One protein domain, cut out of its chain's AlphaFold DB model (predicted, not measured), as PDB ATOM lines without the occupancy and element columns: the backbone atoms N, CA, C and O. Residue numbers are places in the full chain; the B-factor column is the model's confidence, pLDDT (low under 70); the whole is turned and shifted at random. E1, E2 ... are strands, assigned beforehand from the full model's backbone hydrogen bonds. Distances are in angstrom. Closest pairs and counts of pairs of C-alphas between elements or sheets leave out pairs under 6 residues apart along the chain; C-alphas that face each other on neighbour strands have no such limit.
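AT A GLANCE: This is residues 9 to 91 of the 199 residues of the protein "Peptide transporter family 1" of Araneus ventricosus (UniProt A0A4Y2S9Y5). The domain is a small, lopsided sandwich: a strongly twisted sheet of four strands, E2 E1 E3 E5, faces a long hairpin, E6 and E7, and comes nearest to it along E5. A long loop, residues 19 to 39, joins E2 to E3, and E4 runs on from E3. The 83 printed residues hold seven named strands, E1 to E7 along the chain, and no named helix; both sheets are antiparallel, and the class is all strand, though with 40 residues under half are in named elements. The whole is compact, with a radius of gyration of the C-alphas of 13.2 A and spans of 36 by 26 by 22 A.

IN THESE COORDINATES: E1, residues 9 to 11, begins at C-alpha 9 (93.463, 160.530, 159.832). E2 is residues 15 to 18, E3 residues 40 to 45, 15.9 A long, E4 residues 47 to 49, and E5 residues 59 to 63, 13.1 A long. E6, residues 68 to 76, measures 26.1 A. E7, residues 81 to 90, measures 28.2 A and ends at C-alpha 90 (96.037, 172.482, 140.756).

HOW THE PARTS SIT: E1 and E2 form a hairpin, with N 10 and O 16 2.9 A apart. E1 and E3 are antiparallel, with N 11 and O 43 at 2.9 A. E3 and E5 are antiparallel, with N 42 and O 61 at 2.8 A. E3 runs on into E4 at 26 degrees; E4 pairs with no named strand. The hairpin E6 and E7 has N 72 and O 85 at 2.8 A. The closest C-alphas of E5 and E7, Gly 59 and Ile 84, are 6.4 A apart. E3 and E6 are apart.

THE WHOLE: The C-alphas farthest apart, Gly 66 and Ala 78, are 37.7 A apart. The printed part has no cut. The link E2 to E3 is long, with 21 residues. The pLDDT is under 70 at residues 21 to 28, 48 to 55 and 77 to 80.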
ATOM      1  N   LEU A   9      94.608 159.730 159.407       83.38
ATOM      2  CA  LEU A   9      93.463 160.530 159.832       83.38
ATOM      3  C   LEU A   9      93.701 162.014 159.543       83.38
ATOM      4  O   LEU A   9      94.636 162.631 160.058       83.38
ATOM      5  N   PHE A  10      92.781 162.604 158.789       86.44
ATOM      6  CA  PHE A  10      92.659 164.039 158.581       86.44
ATOM      7  C   PHE A  10      91.486 164.540 159.418       86.44
ATOM      8  O   PHE A  10      90.337 164.172 159.172       86.44
ATOM      9  N   ARG A  11      91.759 165.381 160.419       86.50
ATOM     10  CA  ARG A  11      90.728 165.975 161.282       86.50
ATOM     11  C   ARG A  11      90.645 167.474 161.031       86.50
ATOM     12  O   ARG A  11      91.581 168.207 161.349       86.50
ATOM     13  N   GLY A  12      89.510 167.918 160.511       86.12
ATOM     14  CA  GLY A  12      89.201 169.325 160.289       86.12
ATOM     15  C   GLY A  12      87.696 169.566 160.449       86.12
ATOM     16  O   GLY A  12      87.114 169.061 161.413       86.12
ATOM     17  N   PRO A  13      87.052 170.296 159.518       80.50
ATOM     18  CA  PRO A  13      85.593 170.424 159.457       80.50
ATOM     19  C   PRO A  13      84.874 169.069 159.375       80.50
ATOM     20  O   PRO A  13      83.820 168.886 159.977       80.50
ATOM     21  N   GLU A  14      85.474 168.112 158.667       85.69
ATOM     22  CA  GLU A  14      85.076 166.704 158.633       85.69
ATOM     23  C   GLU A  14      86.278 165.807 158.963       85.69
ATOM     24  O   GLU A  14      87.426 166.264 159.026       85.69
ATOM     25  N   LYS A  15      86.010 164.528 159.239       85.38
ATOM     26  CA  LYS A  15      87.047 163.517 159.461       85.38
ATOM     27  C   LYS A  15      87.163 162.658 158.210       85.38
ATOM     28  O   LYS A  15      86.164 162.081 157.792       85.38
ATOM     29  N   TYR A  16      88.369 162.548 157.667       84.75
ATOM     30  CA  TYR A  16      88.665 161.653 156.552       84.75
ATOM     31  C   TYR A  16      89.738 160.651 156.961       84.75
ATOM     32  O   TYR A  16      90.737 161.019 157.582       84.75
ATOM     33  N   PHE A  17      89.514 159.394 156.596       83.81
ATOM     34  CA  PHE A  17      90.420 158.278 156.830       83.81
ATOM     35  C   PHE A  17      90.944 157.822 155.470       83.81
ATOM     36  O   PHE A  17      90.156 157.416 154.617       83.81
ATOM     37  N   LEU A  18      92.251 157.955 155.242       82.69
ATOM     38  CA  LEU A  18      92.883 157.569 153.980       82.69
ATOM     39  C   LEU A  18      93.716 156.306 154.157       82.69
ATOM     40  O   LEU A  18      94.560 156.231 155.053       82.69
ATOM     41  N   PHE A  19      93.513 155.342 153.265       78.00
ATOM     42  CA  PHE A  19      94.224 154.071 153.270       78.00
ATOM     43  C   PHE A  19      95.343 154.107 152.217       78.00
ATOM     44  O   PHE A  19      95.082 154.460 151.065       78.00
ATOM     45  N   PRO A  20      96.602 153.831 152.595       73.06
ATOM     46  CA  PRO A  20      97.691 153.744 151.636       73.06
ATOM     47  C   PRO A  20      97.614 152.423 150.864       73.06
ATOM     48  O   PRO A  20      97.760 151.345 151.441       73.06
ATOM     49  N   ASP A  21      97.459 152.520 149.551       64.25
ATOM     50  CA  ASP A  21      97.545 151.396 148.635       64.25
ATOM     51  C   ASP A  21      99.001 151.006 148.360       64.25
ATOM     52  O   ASP A  21      99.910 151.836 148.250       64.25
ATOM     53  N   ASN A  22      99.198 149.697 148.195       54.41
ATOM     54  CA  ASN A  22     100.438 149.062 147.759       54.41
ATOM     55  C   ASN A  22     101.634 149.187 148.726       54.41
ATOM     56  O   ASN A  22     102.705 149.697 148.389       54.41
ATOM     57  N   ILE A  23     101.498 148.598 149.918       53.81
ATOM     58  CA  ILE A  23     102.620 148.302 150.825       53.81
ATOM     59  C   ILE A  23     103.411 147.094 150.265       53.81
ATOM     60  O   ILE A  23     103.428 146.007 150.844       53.81
ATOM     61  N   THR A  24     104.053 147.241 149.103       45.88
ATOM     62  CA  THR A  24     104.966 146.212 148.574       45.88
ATOM     63  C   THR A  24     106.239 146.197 149.408       45.88
ATOM     64  O   THR A  24     107.106 147.048 149.253       45.88
ATOM     65  N   ARG A  25     106.368 145.227 150.320       48.62
ATOM     66  CA  ARG A  25     107.564 145.072 151.162       48.62
ATOM     67  C   ARG A  25     108.825 144.892 150.293       48.62
ATOM     68  O   ARG A  25     108.845 143.961 149.490       48.62
ATOM     69  N   PRO A  26     109.897 145.687 150.487       50.31
ATOM     70  CA  PRO A  26     110.059 146.775 151.454       50.31
ATOM     71  C   PRO A  26     109.579 148.120 150.875       50.31
ATOM     72  O   PRO A  26     110.294 148.782 150.120       50.31
ATOM     73  N   SER A  27     108.381 148.556 151.253       54.41
ATOM     74  CA  SER A  27     107.756 149.758 150.701       54.41
ATOM     75  C   SER A  27     108.334 150.980 151.400       54.41
ATOM     76  O   SER A  27     107.962 151.330 152.516       54.41
ATOM     77  N   ARG A  28     109.296 151.630 150.740       64.50
ATOM     78  CA  ARG A  28     109.853 152.927 151.169       64.50
ATOM     79  C   ARG A  28     108.933 154.101 150.809       64.50
ATOM     80  O   ARG A  28     109.185 155.216 151.251       64.50
ATOM     81  N   VAL A  29     107.905 153.852 149.994       70.81
ATOM     82  CA  VAL A  29     106.918 154.819 149.500       70.81
ATOM     83  C   VAL A  29     105.562 154.114 149.432       70.81
ATOM     84  O   VAL A  29     105.505 152.953 149.035       70.81
ATOM     85  N   GLY A  30     104.498 154.813 149.820       74.94
ATOM     86  CA  GLY A  30     103.108 154.403 149.627       74.94
ATOM     87  C   GLY A  30     102.297 155.578 149.084       74.94
ATOM     88  O   GLY A  30     102.718 156.730 149.205       74.94
ATOM     89  N   SER A  31     101.156 155.290 148.471       80.38
ATOM     90  CA  SER A  31     100.242 156.291 147.912       80.38
ATOM     91  C   SER A  31      98.818 155.961 148.321       80.38
ATOM     92  O   SER A  31      98.492 154.793 148.450       80.38
ATOM     93  N   THR A  32      97.968 156.961 148.503       83.62
ATOM     94  CA  THR A  32      96.534 156.748 148.733       83.62
ATOM     95  C   THR A  32      95.774 156.974 147.433       83.62
ATOM     96  O   THR A  32      96.256 157.699 146.554       83.62
ATOM     97  N   GLU A  33      94.564 156.434 147.328       82.44
ATOM     98  CA  GLU A  33      93.631 156.890 146.301       82.44
ATOM     99  C   GLU A  33      93.312 158.385 146.463       82.44
ATOM    100  O   GLU A  33      93.519 159.004 147.518       82.44
ATOM    101  N   TYR A  34      92.806 158.978 145.383       84.12
ATOM    102  CA  TYR A  34      92.330 160.352 145.396       84.12
ATOM    103  C   TYR A  34      91.063 160.467 146.250       84.12
ATOM    104  O   TYR A  34      90.098 159.733 146.046       84.12
ATOM    105  N   CYS A  35      91.041 161.427 147.175       84.75
ATOM    106  CA  CYS A  35      89.900 161.675 148.051       84.75
ATOM    107  C   CYS A  35      89.397 163.109 147.883       84.75
ATOM    108  O   CYS A  35      90.173 164.065 147.940       84.75
ATOM    109  N   VAL A  36      88.084 163.256 147.707       87.25
ATOM    110  CA  VAL A  36      87.417 164.561 147.690       87.25
ATOM    111  C   VAL A  36      87.156 164.988 149.131       87.25
ATOM    112  O   VAL A  36      86.409 164.327 149.850       87.25
ATOM    113  N   MET A  37      87.753 166.105 149.542       86.44
ATOM    114  CA  MET A  37      87.586 166.679 150.880       86.44
ATOM    115  C   MET A  37      86.936 168.057 150.803       86.44
ATOM    116  O   MET A  37      87.174 168.818 149.864       86.44
ATOM    117  N   LYS A  38      86.143 168.413 151.818       88.44
ATOM    118  CA  LYS A  38      85.633 169.783 151.957       88.44
ATOM    119  C   LYS A  38      86.781 170.768 152.219       88.44
ATOM    120  O   LYS A  38      87.708 170.417 152.951       88.44
ATOM    121  N   PRO A  39      86.720 172.005 151.700       88.56
ATOM    122  CA  PRO A  39      87.745 173.010 151.965       88.56
ATOM    123  C   PRO A  39      87.821 173.340 153.462       88.56
ATOM    124  O   PRO A  39      86.803 173.402 154.154       88.56
ATOM    125  N   GLY A  40      89.035 173.541 153.969       88.44
ATOM    126  CA  GLY A  40      89.289 173.808 155.381       88.44
ATOM    127  C   GLY A  40      90.715 173.483 155.814       88.44
ATOM    128  O   GLY A  40      91.539 173.008 155.032       88.44
ATOM    129  N   VAL A  41      91.000 173.743 157.090       89.81
ATOM    130  CA  VAL A  41      92.267 173.374 157.729       89.81
ATOM    131  C   VAL A  41      92.117 171.994 158.360       89.81
ATOM    132  O   VAL A  41      91.223 171.781 159.180       89.81
ATOM    133  N   TYR A  42      92.999 171.071 157.988       89.50
ATOM    134  CA  TYR A  42      93.019 169.701 158.488       89.50
ATOM    135  C   TYR A  42      94.327 169.418 159.206       89.50
ATOM    136  O   TYR A  42      95.414 169.608 158.662       89.50
ATOM    137  N   ASN A  43      94.207 168.907 160.423       89.12
ATOM    138  CA  ASN A  43      95.321 168.364 161.177       89.12
ATOM    139  C   ASN A  43      95.512 166.895 160.798       89.12
ATOM    140  O   ASN A  43      94.540 166.135 160.753       89.12
ATOM    141  N   ILE A  44      96.756 166.509 160.521       87.69
ATOM    142  CA  ILE A  44      97.105 165.180 160.012       87.69
ATOM    143  C   ILE A  44      97.719 164.344 161.131       87.69
ATOM    144  O   ILE A  44      98.681 164.769 161.782       87.69
ATOM    145  N   TYR A  45      97.184 163.141 161.313       84.06
ATOM    146  CA  TYR A  45      97.590 162.189 162.339       84.06
ATOM    147  C   TYR A  45      98.003 160.867 161.685       84.06
ATOM    148  O   TYR A  45      97.251 160.306 160.885       84.06
ATOM    149  N   LEU A  46      99.195 160.366 162.025       79.19
ATOM    150  CA  LEU A  46      99.628 159.033 161.599       79.19
ATOM    151  C   LEU A  46      99.122 157.960 162.573       79.19
ATOM    152  O   LEU A  46      99.000 158.230 163.774       79.19
ATOM    153  N   PRO A  47      98.850 156.743 162.074       74.19
ATOM    154  CA  PRO A  47      98.584 155.592 162.925       74.19
ATOM    155  C   PRO A  47      99.866 155.183 163.670       74.19
ATOM    156  O   PRO A  47     100.947 155.143 163.079       74.19
ATOM    157  N   ILE A  48      99.756 154.901 164.971       66.56
ATOM    158  CA  ILE A  48     100.858 154.360 165.790       66.56
ATOM    159  C   ILE A  48     100.742 152.835 165.877       66.56
ATOM    160  O   ILE A  48     101.736 152.139 165.701       66.56
ATOM    161  N   ASN A  49      99.532 152.332 166.123       60.66
ATOM    162  CA  ASN A  49      99.193 150.912 166.253       60.66
ATOM    163  C   ASN A  49      97.872 150.629 165.518       60.66
ATOM    164  O   ASN A  49      97.142 151.562 165.198       60.66
ATOM    165  N   GLU A  50      97.504 149.352 165.347       55.38
ATOM    166  CA  GLU A  50      96.220 148.902 164.760       55.38
ATOM    167  C   GLU A  50      94.960 149.359 165.529       55.38
ATOM    168  O   GLU A  50      93.851 148.930 165.204       55.38
ATOM    169  N   THR A  51      95.100 150.208 166.551       55.19
ATOM    170  CA  THR A  51      94.005 150.757 167.365       55.19
ATOM    171  C   THR A  51      94.019 152.274 167.524       55.19
ATOM    172  O   THR A  51      92.958 152.831 167.778       55.19
ATOM    173  N   ASP A  52      95.162 152.952 167.351       60.97
ATOM    174  CA  ASP A  52      95.319 154.339 167.803       60.97
ATOM    175  C   ASP A  52      96.137 155.213 166.843       60.97
ATOM    176  O   ASP A  52      97.183 154.816 166.314       60.97
ATOM    177  N   HIS A  53      95.679 156.456 166.688       65.38
ATOM    178  CA  HIS A  53      96.411 157.533 166.024       65.38
ATOM    179  C   HIS A  53      97.253 158.323 167.033       65.38
ATOM    180  O   HIS A  53      96.927 158.394 168.217       65.38
ATOM    181  N   GLN A  54      98.319 158.968 166.557       66.62
ATOM    182  CA  GLN A  54      99.147 159.849 167.382       66.62
ATOM    183  C   GLN A  54      98.316 160.960 168.048       66.62
ATOM    184  O   GLN A  54      97.469 161.567 167.403       66.62
ATOM    185  N   GLU A  55      98.556 161.254 169.333       65.75
ATOM    186  CA  GLU A  55      97.818 162.313 170.054       65.75
ATOM    187  C   GLU A  55      98.130 163.714 169.506       65.75
ATOM    188  O   GLU A  55      97.250 164.574 169.412       65.75
ATOM    189  N   ASN A  56      99.381 163.924 169.089       74.12
ATOM    190  CA  ASN A  56      99.835 165.176 168.500       74.12
ATOM    191  C   ASN A  56      99.780 165.115 166.969       74.12
ATOM    192  O   ASN A  56     100.291 164.160 166.378       74.12
ATOM    193  N   PRO A  57      99.216 166.142 166.311       78.19
ATOM    194  CA  PRO A  57      99.248 166.221 164.864       78.19
ATOM    195  C   PRO A  57     100.681 166.443 164.382       78.19
ATOM    196  O   PRO A  57     101.466 167.160 165.001       78.19
ATOM    197  N   ILE A  58     101.006 165.864 163.233       79.81
ATOM    198  CA  ILE A  58     102.327 166.017 162.601       79.81
ATOM    199  C   ILE A  58     102.428 167.367 161.891       79.81
ATOM    200  O   ILE A  58     103.511 167.916 161.700       79.81
ATOM    201  N   GLY A  59     101.279 167.914 161.501       83.38
ATOM    202  CA  GLY A  59     101.159 169.217 160.875       83.38
ATOM    203  C   GLY A  59      99.722 169.513 160.470       83.38
ATOM    204  O   GLY A  59      98.847 168.642 160.519       83.38
ATOM    205  N   ALA A  60      99.507 170.760 160.064       85.25
ATOM    206  CA  ALA A  60      98.245 171.246 159.532       85.25
ATOM    207  C   ALA A  60      98.386 171.513 158.028       85.25
ATOM    208  O   ALA A  60      99.376 172.101 157.586       85.25
ATOM    209  N   ALA A  61      97.392 171.089 157.255       85.94
ATOM    210  CA  ALA A  61      97.256 171.379 155.836       85.94
ATOM    211  C   ALA A  61      96.010 172.238 155.607       85.94
ATOM    212  O   ALA A  61      94.932 171.920 156.107       85.94
ATOM    213  N   GLU A  62      96.155 173.327 154.859       87.75
ATOM    214  CA  GLU A  62      95.031 174.159 154.431       87.75
ATOM    215  C   GLU A  62      94.643 173.778 153.000       87.75
ATOM    216  O   GLU A  62      95.429 173.958 152.066       87.75
ATOM    217  N   PHE A  63      93.424 173.269 152.828       89.12
ATOM    218  CA  PHE A  63      92.857 172.955 151.521       89.12
ATOM    219  C   PHE A  63      91.825 174.012 151.143       89.12
ATOM    220  O   PHE A  63      90.867 174.256 151.881       89.12
ATOM    221  N   LYS A  64      92.024 174.646 149.987       87.94
ATOM    222  CA  LYS A  64      91.126 175.667 149.441       87.94
ATOM    223  C   LYS A  64      90.300 175.087 148.300       87.94
ATOM    224  O   LYS A  64      90.670 174.087 147.686       87.94
ATOM    225  N   ASP A  65      89.177 175.737 148.030       86.56
ATOM    226  CA  ASP A  65      88.209 175.279 147.040       86.56
ATOM    227  C   ASP A  65      88.794 175.231 145.616       86.56
ATOM    228  O   ASP A  65      89.629 176.056 145.236       86.56
ATOM    229  N   GLY A  66      88.379 174.232 144.838       82.50
ATOM    230  CA  GLY A  66      88.836 173.988 143.465       82.50
ATOM    231  C   GLY A  66      90.324 173.647 143.300       82.50
ATOM    232  O   GLY A  66      90.782 173.500 142.170       82.50
ATOM    233  N   GLY A  67      91.089 173.534 144.392       86.00
ATOM    234  CA  GLY A  67      92.496 173.144 144.363       86.00
ATOM    235  C   GLY A  67      92.681 171.630 144.470       86.00
ATOM    236  O   GLY A  67      91.920 170.946 145.151       86.00
ATOM    237  N   SER A  68      93.728 171.110 143.832       89.06
ATOM    238  CA  SER A  68      94.174 169.724 144.018       89.06
ATOM    239  C   SER A  68      95.530 169.728 144.701       89.06
ATOM    240  O   SER A  68      96.436 170.465 144.295       89.06
ATOM    241  N   TYR A  69      95.660 168.917 145.746       90.19
ATOM    242  CA  TYR A  69      96.794 168.933 146.656       90.19
ATOM    243  C   TYR A  69      97.365 167.529 146.807       90.19
ATOM    244  O   TYR A  69      96.628 166.574 147.038       90.19
ATOM    245  N   VAL A  70      98.687 167.417 146.738       90.69
ATOM    246  CA  VAL A  70      99.420 166.203 147.089       90.69
ATOM    247  C   VAL A  70     100.109 166.443 148.420       90.69
ATOM    248  O   VAL A  70     100.965 167.320 148.549       90.69
ATOM    249  N   VAL A  71      99.738 165.655 149.420       88.88
ATOM    250  CA  VAL A  71     100.368 165.700 150.737       88.88
ATOM    251  C   VAL A  71     101.437 164.620 150.802       88.88
ATOM    252  O   VAL A  71     101.132 163.433 150.845       88.88
ATOM    253  N   ALA A  72     102.701 165.029 150.820       88.00
ATOM    254  CA  ALA A  72     103.827 164.131 151.016       88.00
ATOM    255  C   ALA A  72     104.187 164.067 152.503       88.00
ATOM    256  O   ALA A  72     104.543 165.078 153.117       88.00
ATOM    257  N   ILE A  73     104.123 162.868 153.073       84.88
ATOM    258  CA  ILE A  73     104.531 162.600 154.451       84.88
ATOM    259  C   ILE A  73     105.883 161.894 154.405       84.88
ATOM    260  O   ILE A  73     106.010 160.801 153.861       84.88
ATOM    261  N   HIS A  74     106.907 162.533 154.962       83.38
ATOM    262  CA  HIS A  74     108.242 161.966 155.080       83.38
ATOM    263  C   HIS A  74     108.502 161.561 156.528       83.38
ATOM    264  O   HIS A  74     108.431 162.405 157.420       83.38
ATOM    265  N   GLN A  75     108.844 160.296 156.761       76.31
ATOM    266  CA  GLN A  75     109.180 159.782 158.086       76.31
ATOM    267  C   GLN A  75     110.636 159.316 158.107       76.31
ATOM    268  O   GLN A  75     111.024 158.417 157.361       76.31
ATOM    269  N   ASN A  76     111.450 159.929 158.966       77.44
ATOM    270  CA  ASN A  76     112.835 159.524 159.168       77.44
ATOM    271  C   ASN A  76     112.954 158.642 160.420       77.44
ATOM    272  O   ASN A  76     112.852 159.130 161.545       77.44
ATOM    273  N   SER A  77     113.227 157.353 160.202       66.88
ATOM    274  CA  SER A  77     113.396 156.339 161.255       66.88
ATOM    275  C   SER A  77     114.607 156.599 162.170       66.88
ATOM    276  O   SER A  77     114.581 156.255 163.345       66.88
ATOM    277  N   ALA A  78     115.652 157.285 161.690       66.56
ATOM    278  CA  ALA A  78     116.865 157.537 162.478       66.56
ATOM    279  C   ALA A  78     116.711 158.660 163.525       66.56
ATOM    280  O   ALA A  78     117.480 158.721 164.484       66.56
ATOM    281  N   HIS A  79     115.749 159.570 163.342       61.00
ATOM    282  CA  HIS A  79     115.527 160.717 164.234       61.00
ATOM    283  C   HIS A  79     114.092 160.810 164.774       61.00
ATOM    284  O   HIS A  79     113.791 161.755 165.493       61.00
ATOM    285  N   ASN A  80     113.208 159.852 164.456       67.38
ATOM    286  CA  ASN A  80     111.777 159.889 164.799       67.38
ATOM    287  C   ASN A  80     111.078 161.198 164.381       67.38
ATOM    288  O   ASN A  80     110.135 161.647 165.030       67.38
ATOM    289  N   ILE A  81     111.535 161.823 163.292       70.56
ATOM    290  CA  ILE A  81     110.943 163.057 162.768       70.56
ATOM    291  C   ILE A  81     110.031 162.696 161.601       70.56
ATOM    292  O   ILE A  81     110.481 162.127 160.602       70.56
ATOM    293  N   SER A  82     108.762 163.077 161.711       75.00
ATOM    294  CA  SER A  82     107.808 163.110 160.609       75.00
ATOM    295  C   SER A  82     107.646 164.554 160.124       75.00
ATOM    296  O   SER A  82     107.463 165.480 160.911       75.00
ATOM    297  N   LYS A  83     107.765 164.768 158.813       81.00
ATOM    298  CA  LYS A  83     107.597 166.075 158.171       81.00
ATOM    299  C   LYS A  83     106.563 165.969 157.063       81.00
ATOM    300  O   LYS A  83     106.648 165.082 156.217       81.00
ATOM    301  N   ILE A  84     105.633 166.915 157.039       83.94
ATOM    302  CA  ILE A  84     104.649 167.057 155.966       83.94
ATOM    303  C   ILE A  84     105.131 168.124 154.983       83.94
ATOM    304  O   ILE A  84     105.593 169.192 155.381       83.94
ATOM    305  N   THR A  85     105.032 167.824 153.692       85.88
ATOM    306  CA  THR A  85     105.230 168.779 152.596       85.88
ATOM    307  C   THR A  85     104.008 168.725 151.693       85.88
ATOM    308  O   THR A  85     103.606 167.650 151.260       85.88
ATOM    309  N   ILE A  86     103.403 169.877 151.421       87.44
ATOM    310  CA  ILE A  86     102.184 169.973 150.618       87.44
ATOM    311  C   ILE A  86     102.565 170.541 149.258       87.44
ATOM    312  O   ILE A  86     103.161 171.614 149.172       87.44
ATOM    313  N   PHE A  87     102.204 169.826 148.203       87.12
ATOM    314  CA  PHE A  87     102.351 170.273 146.830       87.12
ATOM    315  C   PHE A  87     100.980 170.652 146.288       87.12
ATOM    316  O   PHE A  87     100.040 169.863 146.340       87.12
ATOM    317  N   VAL A  88     100.862 171.869 145.768       87.12
ATOM    318  CA  VAL A  88      99.660 172.309 145.060       87.12
ATOM    319  C   VAL A  88      99.802 171.859 143.611       87.12
ATOM    320  O   VAL A  88     100.650 172.376 142.886       87.12
ATOM    321  N   THR A  89      99.010 170.870 143.206       86.06
ATOM    322  CA  THR A  89      99.013 170.334 141.837       86.06
ATOM    323  C   THR A  89      98.115 171.158 140.929       86.06
ATOM    324  O   THR A  89      98.474 171.441 139.791       86.06
ATOM    325  N   VAL A  90      96.960 171.576 141.446       85.88
ATOM    326  CA  VAL A  90      96.037 172.482 140.756       85.88
ATOM    327  C   VAL A  90      95.798 173.677 141.660       85.88
ATOM    328  O   VAL A  90      95.486 173.510 142.842       85.88
ATOM    329  N   LEU A  91      95.985 174.875 141.109       85.12
ATOM    330  CA  LEU A  91      95.788 176.118 141.840       85.12
ATOM    331  C   LEU A  91      94.332 176.224 142.304       85.12
ATOM    332  O   LEU A  91      93.412 175.912 141.555       85.12
TER     333      LEU A  91